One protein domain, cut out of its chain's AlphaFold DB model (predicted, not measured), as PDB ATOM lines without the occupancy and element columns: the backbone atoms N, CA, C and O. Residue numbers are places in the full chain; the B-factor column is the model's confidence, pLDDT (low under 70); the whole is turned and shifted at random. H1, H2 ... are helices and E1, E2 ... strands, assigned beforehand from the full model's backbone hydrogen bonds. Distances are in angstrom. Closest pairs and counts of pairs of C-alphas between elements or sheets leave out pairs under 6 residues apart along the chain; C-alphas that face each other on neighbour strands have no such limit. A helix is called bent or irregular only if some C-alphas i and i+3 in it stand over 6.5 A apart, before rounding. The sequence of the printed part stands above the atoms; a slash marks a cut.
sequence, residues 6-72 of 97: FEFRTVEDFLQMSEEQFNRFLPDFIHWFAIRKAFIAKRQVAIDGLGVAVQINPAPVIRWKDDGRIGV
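Overview. This is residues 6 to 72 of the 97 residues of an uncharacterized protein of Rodentibacter myodis (UniProt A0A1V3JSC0). One long helix, H2, makes the length of this domain, with a small head at its first end, where a short two-strand sheet of E1 and E2 and the short helix H1 come together. From the far end of H2 the chain folds back along the helix as a long stretch with no named element, residues 51 to 61, into E2; after E2, residues 66 to 72 turn back toward the first half of H2. The printed part has 67 residues with two named helices and two named strands, in the order E1, H1, H2, E2, and the sheet, in the order E1 - E2, is antiparallel. The class is mostly helix, and the whole is loose, with a radius of gyration of the C-alphas of 14.8 A and spans of 45 by 21 by 15 A.

Arrangement. Begin with the sheet: strand E1, residues 6 to 8, and strand E2, residues 62 to 65, are antiparallel neighbours, with 161 degrees between their directions. Look at C-alphas 7 and 63, which face each other 4.6 A apart. Across this pair you will find N 6 and O 64 at 2.8 A and N 62 and O 8 at 2.9 A, both within hydrogen-bond range. Go next to helix H1, residues 12 to 16, which a tight link of 3 residues joins to E1; their closest C-alphas, those of Phe 8 and Phe 14, are 6.7 A apart. Helix H2, residues 19 to 50, follows H1 after a tight link of 2 residues. H1 and H2 are close but not clearly touching, with the C-alphas of Phe 14 and Phe 22 closest at 7.5 A. Between H2 and E2 the closest C-alphas are those of Phe 25 and Trp 64, 7.7 A apart. Residues 21 to 33 of H2 make 9 pairs of C-alphas within 10 A with E2. E1 and H2 are apart, and so are H1 and E2. In the helix backbones, 26 of 28 O i to N i+4 pairs are within hydrogen-bond range in H2; in H1 it is 0 of 1, beside 1 of 2 O i to N i+3 pairs.

Along the chain. Find C-alpha 6 at (-0.504, 1.426, 39.659), where E1 begins; it ends at Phe 8. E2 runs from Ile 62 to Lys 65, 10.1 A from first to last C-alpha, and its last C-alpha stands at (-1.097, -3.551, 43.191). H1, from Glu 12 to Gln 16, measures 8.0 A. For H2, start at C-alpha 19 at (2.067, -8.079, 29.309) and go to C-alpha 50 at (-36.084, 9.636, 45.900), 45.2 A away. On the way, look for a kink of 40 degrees near residue 27. H2 is irregular, but only just: C-alphas 24 and 27 are 6.8 A apart.

Size, cuts and confidence. The two C-alphas farthest apart are those of Glu 20 and Gly 51, at 45.6 A, while the first and last printed C-alphas, those of Phe 6 and Val 72, are 13.3 A apart. The printed part has no cut. Its long link is that from H2 to E2, with 11 residues between them. In the B-factor column of this predicted model you will find a mean pLDDT of 75.1 for the printed part. The values fall under 70 in 23 residues: residues 42 to 60, of which 42 to 50 belong to H2, and residues 69 to 72. The mean is 77 for H2 and 91 for H1.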
ATOM      1  N   PHE A   6      -0.110   0.873  40.939       84.50
ATOM      2  CA  PHE A   6      -0.504   1.426  39.659       84.50
ATOM      3  C   PHE A   6      -1.769   2.260  39.845       84.50
ATOM      4  O   PHE A   6      -2.721   1.810  40.484       84.50
ATOM      5  N   GLU A   7      -1.788   3.472  39.296       87.75
ATOM      6  CA  GLU A   7      -2.997   4.291  39.204       87.75
ATOM      7  C   GLU A   7      -3.374   4.447  37.733       87.75
ATOM      8  O   GLU A   7      -2.606   5.013  36.960       87.75
ATOM      9  N   PHE A   8      -4.555   3.963  37.356       86.56
ATOM     10  CA  PHE A   8      -5.093   4.081  36.004       86.56
ATOM     11  C   PHE A   8      -6.240   5.090  35.995       86.56
ATOM     12  O   PHE A   8      -7.283   4.874  36.620       86.56
ATOM     13  N   ARG A   9      -6.030   6.210  35.307       86.38
ATOM     14  CA  ARG A   9      -6.992   7.300  35.083       86.38
ATOM     15  C   ARG A   9      -7.465   7.325  33.633       86.38
ATOM     16  O   ARG A   9      -8.604   7.698  33.364       86.38
ATOM     17  N   THR A  10      -6.591   6.932  32.714       86.31
ATOM     18  CA  THR A  10      -6.821   6.846  31.272       86.31
ATOM     19  C   THR A  10      -6.425   5.467  30.741       86.31
ATOM     20  O   THR A  10      -5.793   4.677  31.439       86.31
ATOM     21  N   VAL A  11      -6.792   5.170  29.492       86.75
ATOM     22  CA  VAL A  11      -6.404   3.909  28.833       86.75
ATOM     23  C   VAL A  11      -4.890   3.836  28.603       86.75
ATOM     24  O   VAL A  11      -4.308   2.758  28.666       86.75
ATOM     25  N   GLU A  12      -4.228   4.971  28.381       92.06
ATOM     26  CA  GLU A  12      -2.777   5.016  28.159       92.06
ATOM     27  C   GLU A  12      -1.991   4.610  29.409       92.06
ATOM     28  O   GLU A  12      -0.908   4.040  29.296       92.06
ATOM     29  N   ASP A  13      -2.568   4.796  30.601       89.62
ATOM     30  CA  ASP A  13      -1.935   4.388  31.854       89.62
ATOM     31  C   ASP A  13      -1.733   2.866  31.937       89.62
ATOM     32  O   ASP A  13      -0.911   2.416  32.730       89.62
ATOM     33  N   PHE A  14      -2.433   2.050  31.138       89.50
ATOM     34  CA  PHE A  14      -2.188   0.601  31.083       89.50
ATOM     35  C   PHE A  14      -0.860   0.249  30.402       89.50
ATOM     36  O   PHE A  14      -0.300  -0.808  30.682       89.50
ATOM     37  N   LEU A  15      -0.300   1.142  29.575       91.81
ATOM     38  CA  LEU A  15       0.977   0.920  28.880       91.81
ATOM     39  C   LEU A  15       2.183   0.889  29.832       91.81
ATOM     40  O   LEU A  15       3.272   0.487  29.437       91.81
ATOM     41  N   GLN A  16       2.003   1.304  31.090       91.12
ATOM     42  CA  GLN A  16       3.042   1.217  32.118       91.12
ATOM     43  C   GLN A  16       3.231  -0.210  32.676       91.12
ATOM     44  O   GLN A  16       4.126  -0.421  33.500       91.12
ATOM     45  N   MET A  17       2.356  -1.152  32.304       89.69
ATOM     46  CA  MET A  17       2.384  -2.553  32.729       89.69
ATOM     47  C   MET A  17       3.147  -3.410  31.716       89.69
ATOM     48  O   MET A  17       3.087  -3.150  30.516       89.69
ATOM     49  N   SER A  18       3.806  -4.474  32.182       92.00
ATOM     50  CA  SER A  18       4.204  -5.561  31.276       92.00
ATOM     51  C   SER A  18       2.982  -6.368  30.816       92.00
ATOM     52  O   SER A  18       1.909  -6.293  31.424       92.00
ATOM     53  N   GLU A  19       3.135  -7.183  29.772       92.50
ATOM     54  CA  GLU A  19       2.067  -8.079  29.309       92.50
ATOM     55  C   GLU A  19       1.634  -9.071  30.403       92.50
ATOM     56  O   GLU A  19       0.443  -9.334  30.577       92.50
ATOM     57  N   GLU A  20       2.574  -9.590  31.198       89.81
ATOM     58  CA  GLU A  20       2.277 -10.480  32.324       89.81
ATOM     59  C   GLU A  20       1.464  -9.766  33.407       89.81
ATOM     60  O   GLU A  20       0.477 -10.314  33.904       89.81
ATOM     61  N   GLN A  21       1.839  -8.528  33.740       88.06
ATOM     62  CA  GLN A  21       1.115  -7.710  34.712       88.06
ATOM     63  C   GLN A  21      -0.291  -7.383  34.215       88.06
ATOM     64  O   GLN A  21      -1.252  -7.478  34.977       88.06
ATOM     65  N   PHE A  22      -0.430  -7.036  32.936       90.62
ATOM     66  CA  PHE A  22      -1.730  -6.760  32.338       90.62
ATOM     67  C   PHE A  22      -2.646  -7.987  32.417       90.62
ATOM     68  O   PHE A  22      -3.778  -7.881  32.886       90.62
ATOM     69  N   ASN A  23      -2.140  -9.173  32.068       89.50
ATOM     70  CA  ASN A  23      -2.893 -10.424  32.181       89.50
ATOM     71  C   ASN A  23      -3.303 -10.743  33.627       89.50
ATOM     72  O   ASN A  23      -4.409 -11.236  33.859       89.50
ATOM     73  N   ARG A  24      -2.443 -10.434  34.604       87.31
ATOM     74  CA  ARG A  24      -2.752 -10.558  36.039       87.31
ATOM     75  C   ARG A  24      -3.811  -9.575  36.517       87.31
ATOM     76  O   ARG A  24      -4.587  -9.923  37.397       87.31
ATOM     77  N   PHE A  25      -3.858  -8.387  35.931       87.69
ATOM     78  CA  PHE A  25      -4.821  -7.348  36.270       87.69
ATOM     79  C   PHE A  25      -6.234  -7.618  35.729       87.69
ATOM     80  O   PHE A  25      -7.207  -7.182  36.342       87.69
ATOM     81  N   LEU A  26      -6.386  -8.348  34.617       88.94
ATOM     82  CA  LEU A  26      -7.697  -8.573  33.983       88.94
ATOM     83  C   LEU A  26      -8.781  -9.124  34.938       88.94
ATOM     84  O   LEU A  26      -9.887  -8.576  34.936       88.94
ATOM     85  N   PRO A  27      -8.527 -10.155  35.773       83.50
ATOM     86  CA  PRO A  27      -9.513 -10.632  36.741       83.50
ATOM     87  C   PRO A  27      -9.924  -9.561  37.761       83.50
ATOM     88  O   PRO A  27     -11.113  -9.425  38.054       83.50
ATOM     89  N   ASP A  28      -8.980  -8.765  38.262       82.31
ATOM     90  CA  ASP A  28      -9.256  -7.696  39.233       82.31
ATOM     91  C   ASP A  28     -10.044  -6.553  38.587       82.31
ATOM     92  O   ASP A  28     -10.980  -6.009  39.181       82.31
ATOM     93  N   PHE A  29      -9.733  -6.237  37.328       84.88
ATOM     94  CA  PHE A  29     -10.488  -5.275  36.536       84.88
ATOM     95  C   PHE A  29     -11.947  -5.699  36.346       84.88
ATOM     96  O   PHE A  29     -12.844  -4.868  36.485       84.88
ATOM     97  N   ILE A  30     -12.206  -6.981  36.071       81.88
ATOM     98  CA  ILE A  30     -13.570  -7.516  35.932       81.88
ATOM     99  C   ILE A  30     -14.359  -7.335  37.238       81.88
ATOM    100  O   ILE A  30     -15.501  -6.865  37.201       81.88
ATOM    101  N   HIS A  31     -13.753  -7.646  38.389       77.44
ATOM    102  CA  HIS A  31     -14.384  -7.448  39.700       77.44
ATOM    103  C   HIS A  31     -14.662  -5.966  39.974       77.44
ATOM    104  O   HIS A  31     -15.795  -5.594  40.300       77.44
ATOM    105  N   TRP A  32     -13.665  -5.101  39.764       79.06
ATOM    106  CA  TRP A  32     -13.820  -3.652  39.889       79.06
ATOM    107  C   TRP A  32     -14.954  -3.124  38.997       79.06
ATOM    108  O   TRP A  32     -15.808  -2.357  39.456       79.06
ATOM    109  N   PHE A  33     -15.011  -3.571  37.739       81.88
ATOM    110  CA  PHE A  33     -16.029  -3.173  36.770       81.88
ATOM    111  C   PHE A  33     -17.436  -3.571  37.228       81.88
ATOM    112  O   PHE A  33     -18.350  -2.741  37.194       81.88
ATOM    113  N   ALA A  34     -17.619  -4.807  37.701       77.12
ATOM    114  CA  ALA A  34     -18.905  -5.290  38.200       77.12
ATOM    115  C   ALA A  34     -19.409  -4.451  39.390       77.12
ATOM    116  O   ALA A  34     -20.559  -3.995  39.385       77.12
ATOM    117  N   ILE A  35     -18.533  -4.170  40.364       74.44
ATOM    118  CA  ILE A  35     -18.844  -3.330  41.532       74.44
ATOM    119  C   ILE A  35     -19.220  -1.913  41.087       74.44
ATOM    120  O   ILE A  35     -20.253  -1.374  41.498       74.44
ATOM    121  N   ARG A  36     -18.417  -1.302  40.205       76.25
ATOM    122  CA  ARG A  36     -18.643   0.070  39.730       76.25
ATOM    123  C   ARG A  36     -19.952   0.197  38.954       76.25
ATOM    124  O   ARG A  36     -20.685   1.166  39.154       76.25
ATOM    125  N   LYS A  37     -20.273  -0.791  38.116       79.00
ATOM    126  CA  LYS A  37     -21.530  -0.853  37.363       79.00
ATOM    127  C   LYS A  37     -22.734  -0.950  38.299       79.00
ATOM    128  O   LYS A  37     -23.679  -0.177  38.150       79.00
ATOM    129  N   ALA A  38     -22.683  -1.841  39.292       71.62
ATOM    130  CA  ALA A  38     -23.744  -1.979  40.291       71.62
ATOM    131  C   ALA A  38     -23.935  -0.686  41.099       71.62
ATOM    132  O   ALA A  38     -25.064  -0.278  41.375       71.62
ATOM    133  N   PHE A  39     -22.838  -0.007  41.432       74.12
ATOM    134  CA  PHE A  39     -22.865   1.272  42.126       74.12
ATOM    135  C   PHE A  39     -23.559   2.375  41.314       74.12
ATOM    136  O   PHE A  39     -24.433   3.067  41.835       74.12
ATOM    137  N   ILE A  40     -23.198   2.529  40.035       74.88
ATOM    138  CA  ILE A  40     -23.820   3.515  39.136       74.88
ATOM    139  C   ILE A  40     -25.316   3.222  38.971       74.88
ATOM    140  O   ILE A  40     -26.125   4.138  39.084       74.88
ATOM    141  N   ALA A  41     -25.691   1.953  38.789       71.62
ATOM    142  CA  ALA A  41     -27.092   1.553  38.677       71.62
ATOM    143  C   ALA A  41     -27.898   1.897  39.945       71.62
ATOM    144  O   ALA A  41     -28.965   2.498  39.854       71.62
ATOM    145  N   LYS A  42     -27.368   1.588  41.139       69.56
ATOM    146  CA  LYS A  42     -28.019   1.932  42.418       69.56
ATOM    147  C   LYS A  42     -28.123   3.443  42.635       69.56
ATOM    148  O   LYS A  42     -29.134   3.911  43.151       69.56
ATOM    149  N   ARG A  43     -27.106   4.210  42.226       67.00
ATOM    150  CA  ARG A  43     -27.135   5.678  42.278       67.00
ATOM    151  C   ARG A  43     -28.239   6.242  41.385       67.00
ATOM    152  O   ARG A  43     -28.961   7.122  41.834       67.00
ATOM    153  N   GLN A  44     -28.379   5.724  40.165       66.19
ATOM    154  CA  GLN A  44     -29.417   6.162  39.232       66.19
ATOM    155  C   GLN A  44     -30.816   5.920  39.815       66.19
ATOM    156  O   GLN A  44     -31.612   6.848  39.894       66.19
ATOM    157  N   VAL A  45     -31.069   4.721  40.354       66.69
ATOM    158  CA  VAL A  45     -32.347   4.390  41.014       66.69
ATOM    159  C   VAL A  45     -32.636   5.304  42.211       66.69
ATOM    160  O   VAL A  45     -33.775   5.719  42.400       66.69
ATOM    161  N   ALA A  46     -31.626   5.644  43.019       62.69
ATOM    162  CA  ALA A  46     -31.800   6.552  44.154       62.69
ATOM    163  C   ALA A  46     -32.125   7.994  43.720       62.69
ATOM    164  O   ALA A  46     -32.947   8.650  44.360       62.69
ATOM    165  N   ILE A  47     -31.514   8.478  42.634       62.84
ATOM    166  CA  ILE A  47     -31.812   9.797  42.058       62.84
ATOM    167  C   ILE A  47     -33.241   9.818  41.500       62.84
ATOM    168  O   ILE A  47     -34.006  10.718  41.840       62.84
ATOM    169  N   ASP A  48     -33.613   8.803  40.717       64.00
ATOM    170  CA  ASP A  48     -34.910   8.741  40.029       64.00
ATOM    171  C   ASP A  48     -36.081   8.483  40.993       64.00
ATOM    172  O   ASP A  48     -37.177   9.002  40.793       64.00
ATOM    173  N   GLY A  49     -35.866   7.685  42.045       58.62
ATOM    174  CA  GLY A  49     -36.919   7.263  42.974       58.62
ATOM    175  C   GLY A  49     -37.099   8.146  44.211       58.62
ATOM    176  O   GLY A  49     -38.185   8.157  44.787       58.62
ATOM    177  N   LEU A  50     -36.058   8.863  44.648       57.75
ATOM    178  CA  LEU A  50     -36.084   9.636  45.900       57.75
ATOM    179  C   LEU A  50     -35.789  11.129  45.698       57.75
ATOM    180  O   LEU A  50     -35.869  11.890  46.659       57.75
ATOM    181  N   GLY A  51     -35.416  11.561  44.487       52.03
ATOM    182  CA  GLY A  51     -35.003  12.944  44.217       52.03
ATOM    183  C   GLY A  51     -33.719  13.359  44.946       52.03
ATOM    184  O   GLY A  51     -33.358  14.535  44.934       52.03
ATOM    185  N   VAL A  52     -33.016  12.416  45.588       52.47
ATOM    186  CA  VAL A  52     -31.811  12.717  46.361       52.47
ATOM    187  C   VAL A  52     -30.584  12.578  45.472       52.47
ATOM    188  O   VAL A  52     -30.215  11.484  45.039       52.47
ATOM    189  N   ALA A  53     -29.903  13.699  45.238       49.78
ATOM    190  CA  ALA A  53     -28.608  13.729  44.579       49.78
ATOM    191  C   ALA A  53     -27.546  13.122  45.506       49.78
ATOM    192  O   ALA A  53     -26.892  13.805  46.290       49.78
ATOM    193  N   VAL A  54     -27.357  11.808  45.419       51.66
ATOM    194  CA  VAL A  54     -26.262  11.130  46.109       51.66
ATOM    195  C   VAL A  54     -24.940  11.576  45.462       51.66
ATOM    196  O   VAL A  54     -24.572  11.116  44.376       51.66
ATOM    197  N   GLN A  55     -24.233  12.507  46.119       48.84
ATOM    198  CA  GLN A  55     -22.910  13.032  45.744       48.84
ATOM    199  C   GLN A  55     -21.782  12.045  46.085       48.84
ATOM    200  O   GLN A  55     -20.752  12.393  46.652       48.84
ATOM    201  N   ILE A  56     -21.940  10.778  45.716       52.19
ATOM    202  CA  ILE A  56     -20.801   9.869  45.721       52.19
ATOM    203  C   ILE A  56     -20.301   9.795  44.286       52.19
ATOM    204  O   ILE A  56     -20.858   9.095  43.436       52.19
ATOM    205  N   ASN A  57     -19.230  10.525  44.015       53.16
ATOM    206  CA  ASN A  57     -18.404  10.287  42.846       53.16
ATOM    207  C   ASN A  57     -17.167   9.531  43.335       53.16
ATOM    208  O   ASN A  57     -16.212  10.177  43.764       53.16
ATOM    209  N   PRO A  58     -17.153   8.182  43.318       59.16
ATOM    210  CA  PRO A  58     -15.902   7.468  43.530       59.16
ATOM    211  C   PRO A  58     -14.894   7.988  42.516       59.16
ATOM    212  O   PRO A  58     -15.263   8.225  41.358       59.16
ATOM    213  N   ALA A  59     -13.660   8.206  42.968       58.72
ATOM    214  CA  ALA A  59     -12.603   8.716  42.111       58.72
ATOM    215  C   ALA A  59     -12.567   7.897  40.805       58.72
ATOM    216  O   ALA A  59     -12.704   6.669  40.858       58.72
ATOM    217  N   PRO A  60     -12.430   8.536  39.631       66.62
ATOM    218  CA  PRO A  60     -12.384   7.852  38.339       66.62
ATOM    219  C   PRO A  60     -11.008   7.201  38.125       66.62
ATOM    220  O   PRO A  60     -10.395   7.355  37.077       66.62
ATOM    221  N   VAL A  61     -10.481   6.552  39.161       72.69
ATOM    222  CA  VAL A  61      -9.123   6.023  39.213       72.69
ATOM    223  C   VAL A  61      -9.192   4.587  39.695       72.69
ATOM    224  O   VAL A  61      -9.794   4.303  40.733       72.69
ATOM    225  N   ILE A  62      -8.560   3.692  38.952       83.06
ATOM    226  CA  ILE A  62      -8.317   2.319  39.381       83.06
ATOM    227  C   ILE A  62      -6.950   2.311  40.047       83.06
ATOM    228  O   ILE A  62      -5.969   2.722  39.436       83.06
ATOM    229  N   ARG A  63      -6.883   1.878  41.305       83.50
ATOM    230  CA  ARG A  63      -5.618   1.696  42.020       83.50
ATOM    231  C   ARG A  63      -5.394   0.203  42.170       83.50
ATOM    232  O   ARG A  63      -6.223  -0.461  42.784       83.50
ATOM    233  N   TRP A  64      -4.324  -0.309  41.586       85.44
ATOM    234  CA  TRP A  64      -4.028  -1.736  41.555       85.44
ATOM    235  C   TRP A  64      -2.608  -1.998  42.039       85.44
ATOM    236  O   TRP A  64      -1.710  -1.187  41.821       85.44
ATOM    237  N   LYS A  65      -2.403  -3.124  42.709       83.94
ATOM    238  CA  LYS A  65      -1.097  -3.551  43.191       83.94
ATOM    239  C   LYS A  65      -0.853  -4.965  42.693       83.94
ATOM    240  O   LYS A  65      -1.697  -5.828  42.883       83.94
ATOM    241  N   ASP A  66       0.323  -5.194  42.123       81.81
ATOM    242  CA  ASP A  66       0.775  -6.534  41.755       81.81
ATOM    243  C   ASP A  66       1.272  -7.273  43.008       81.81
ATOM    244  O   ASP A  66       2.467  -7.324  43.303       81.81
ATOM    245  N   ASP A  67       0.340  -7.735  43.841       78.38
ATOM    246  CA  ASP A  67       0.629  -8.419  45.108       78.38
ATOM    247  C   ASP A  67       0.528  -9.951  45.013       78.38
ATOM    248  O   ASP A  67       0.684 -10.653  46.016       78.38
ATOM    249  N   GLY A  68       0.300 -10.474  43.806       73.00
ATOM    250  CA  GLY A  68       0.115 -11.899  43.542       73.00
ATOM    251  C   GLY A  68      -1.231 -12.462  44.008       73.00
ATOM    252  O   GLY A  68      -1.507 -13.636  43.746       73.00
ATOM    253  N   ARG A  69      -2.097 -11.656  44.632       68.44
ATOM    254  CA  ARG A  69      -3.467 -12.036  44.988       68.44
ATOM    255  C   ARG A  69      -4.402 -11.750  43.809       68.44
ATOM    256  O   ARG A  69      -4.014 -11.114  42.832       68.44
ATOM    257  N   ILE A  70      -5.583 -12.355  43.845       58.28
ATOM    258  CA  ILE A  70      -6.684 -12.071  42.920       58.28
ATOM    259  C   ILE A  70      -7.809 -11.576  43.809       58.28
ATOM    260  O   ILE A  70      -8.196 -12.291  44.728       58.28
ATOM    261  N   GLY A  71      -8.303 -10.375  43.550       53.34
ATOM    262  CA  GLY A  71      -9.294  -9.732  44.392       53.34
ATOM    263  C   GLY A  71      -9.075  -8.229  44.472       53.34
ATOM    264  O   GLY A  71      -7.956  -7.724  44.521       53.34
ATOM    265  N   VAL A  72     -10.181  -7.497  44.503       54.56
ATOM    266  CA  VAL A  72     -10.190  -6.098  44.922       54.56
ATOM    267  C   VAL A  72     -10.627  -6.117  46.379       54.56
ATOM    268  O   VAL A  72     -11.652  -6.736  46.656       54.56
TER     269      VAL A  72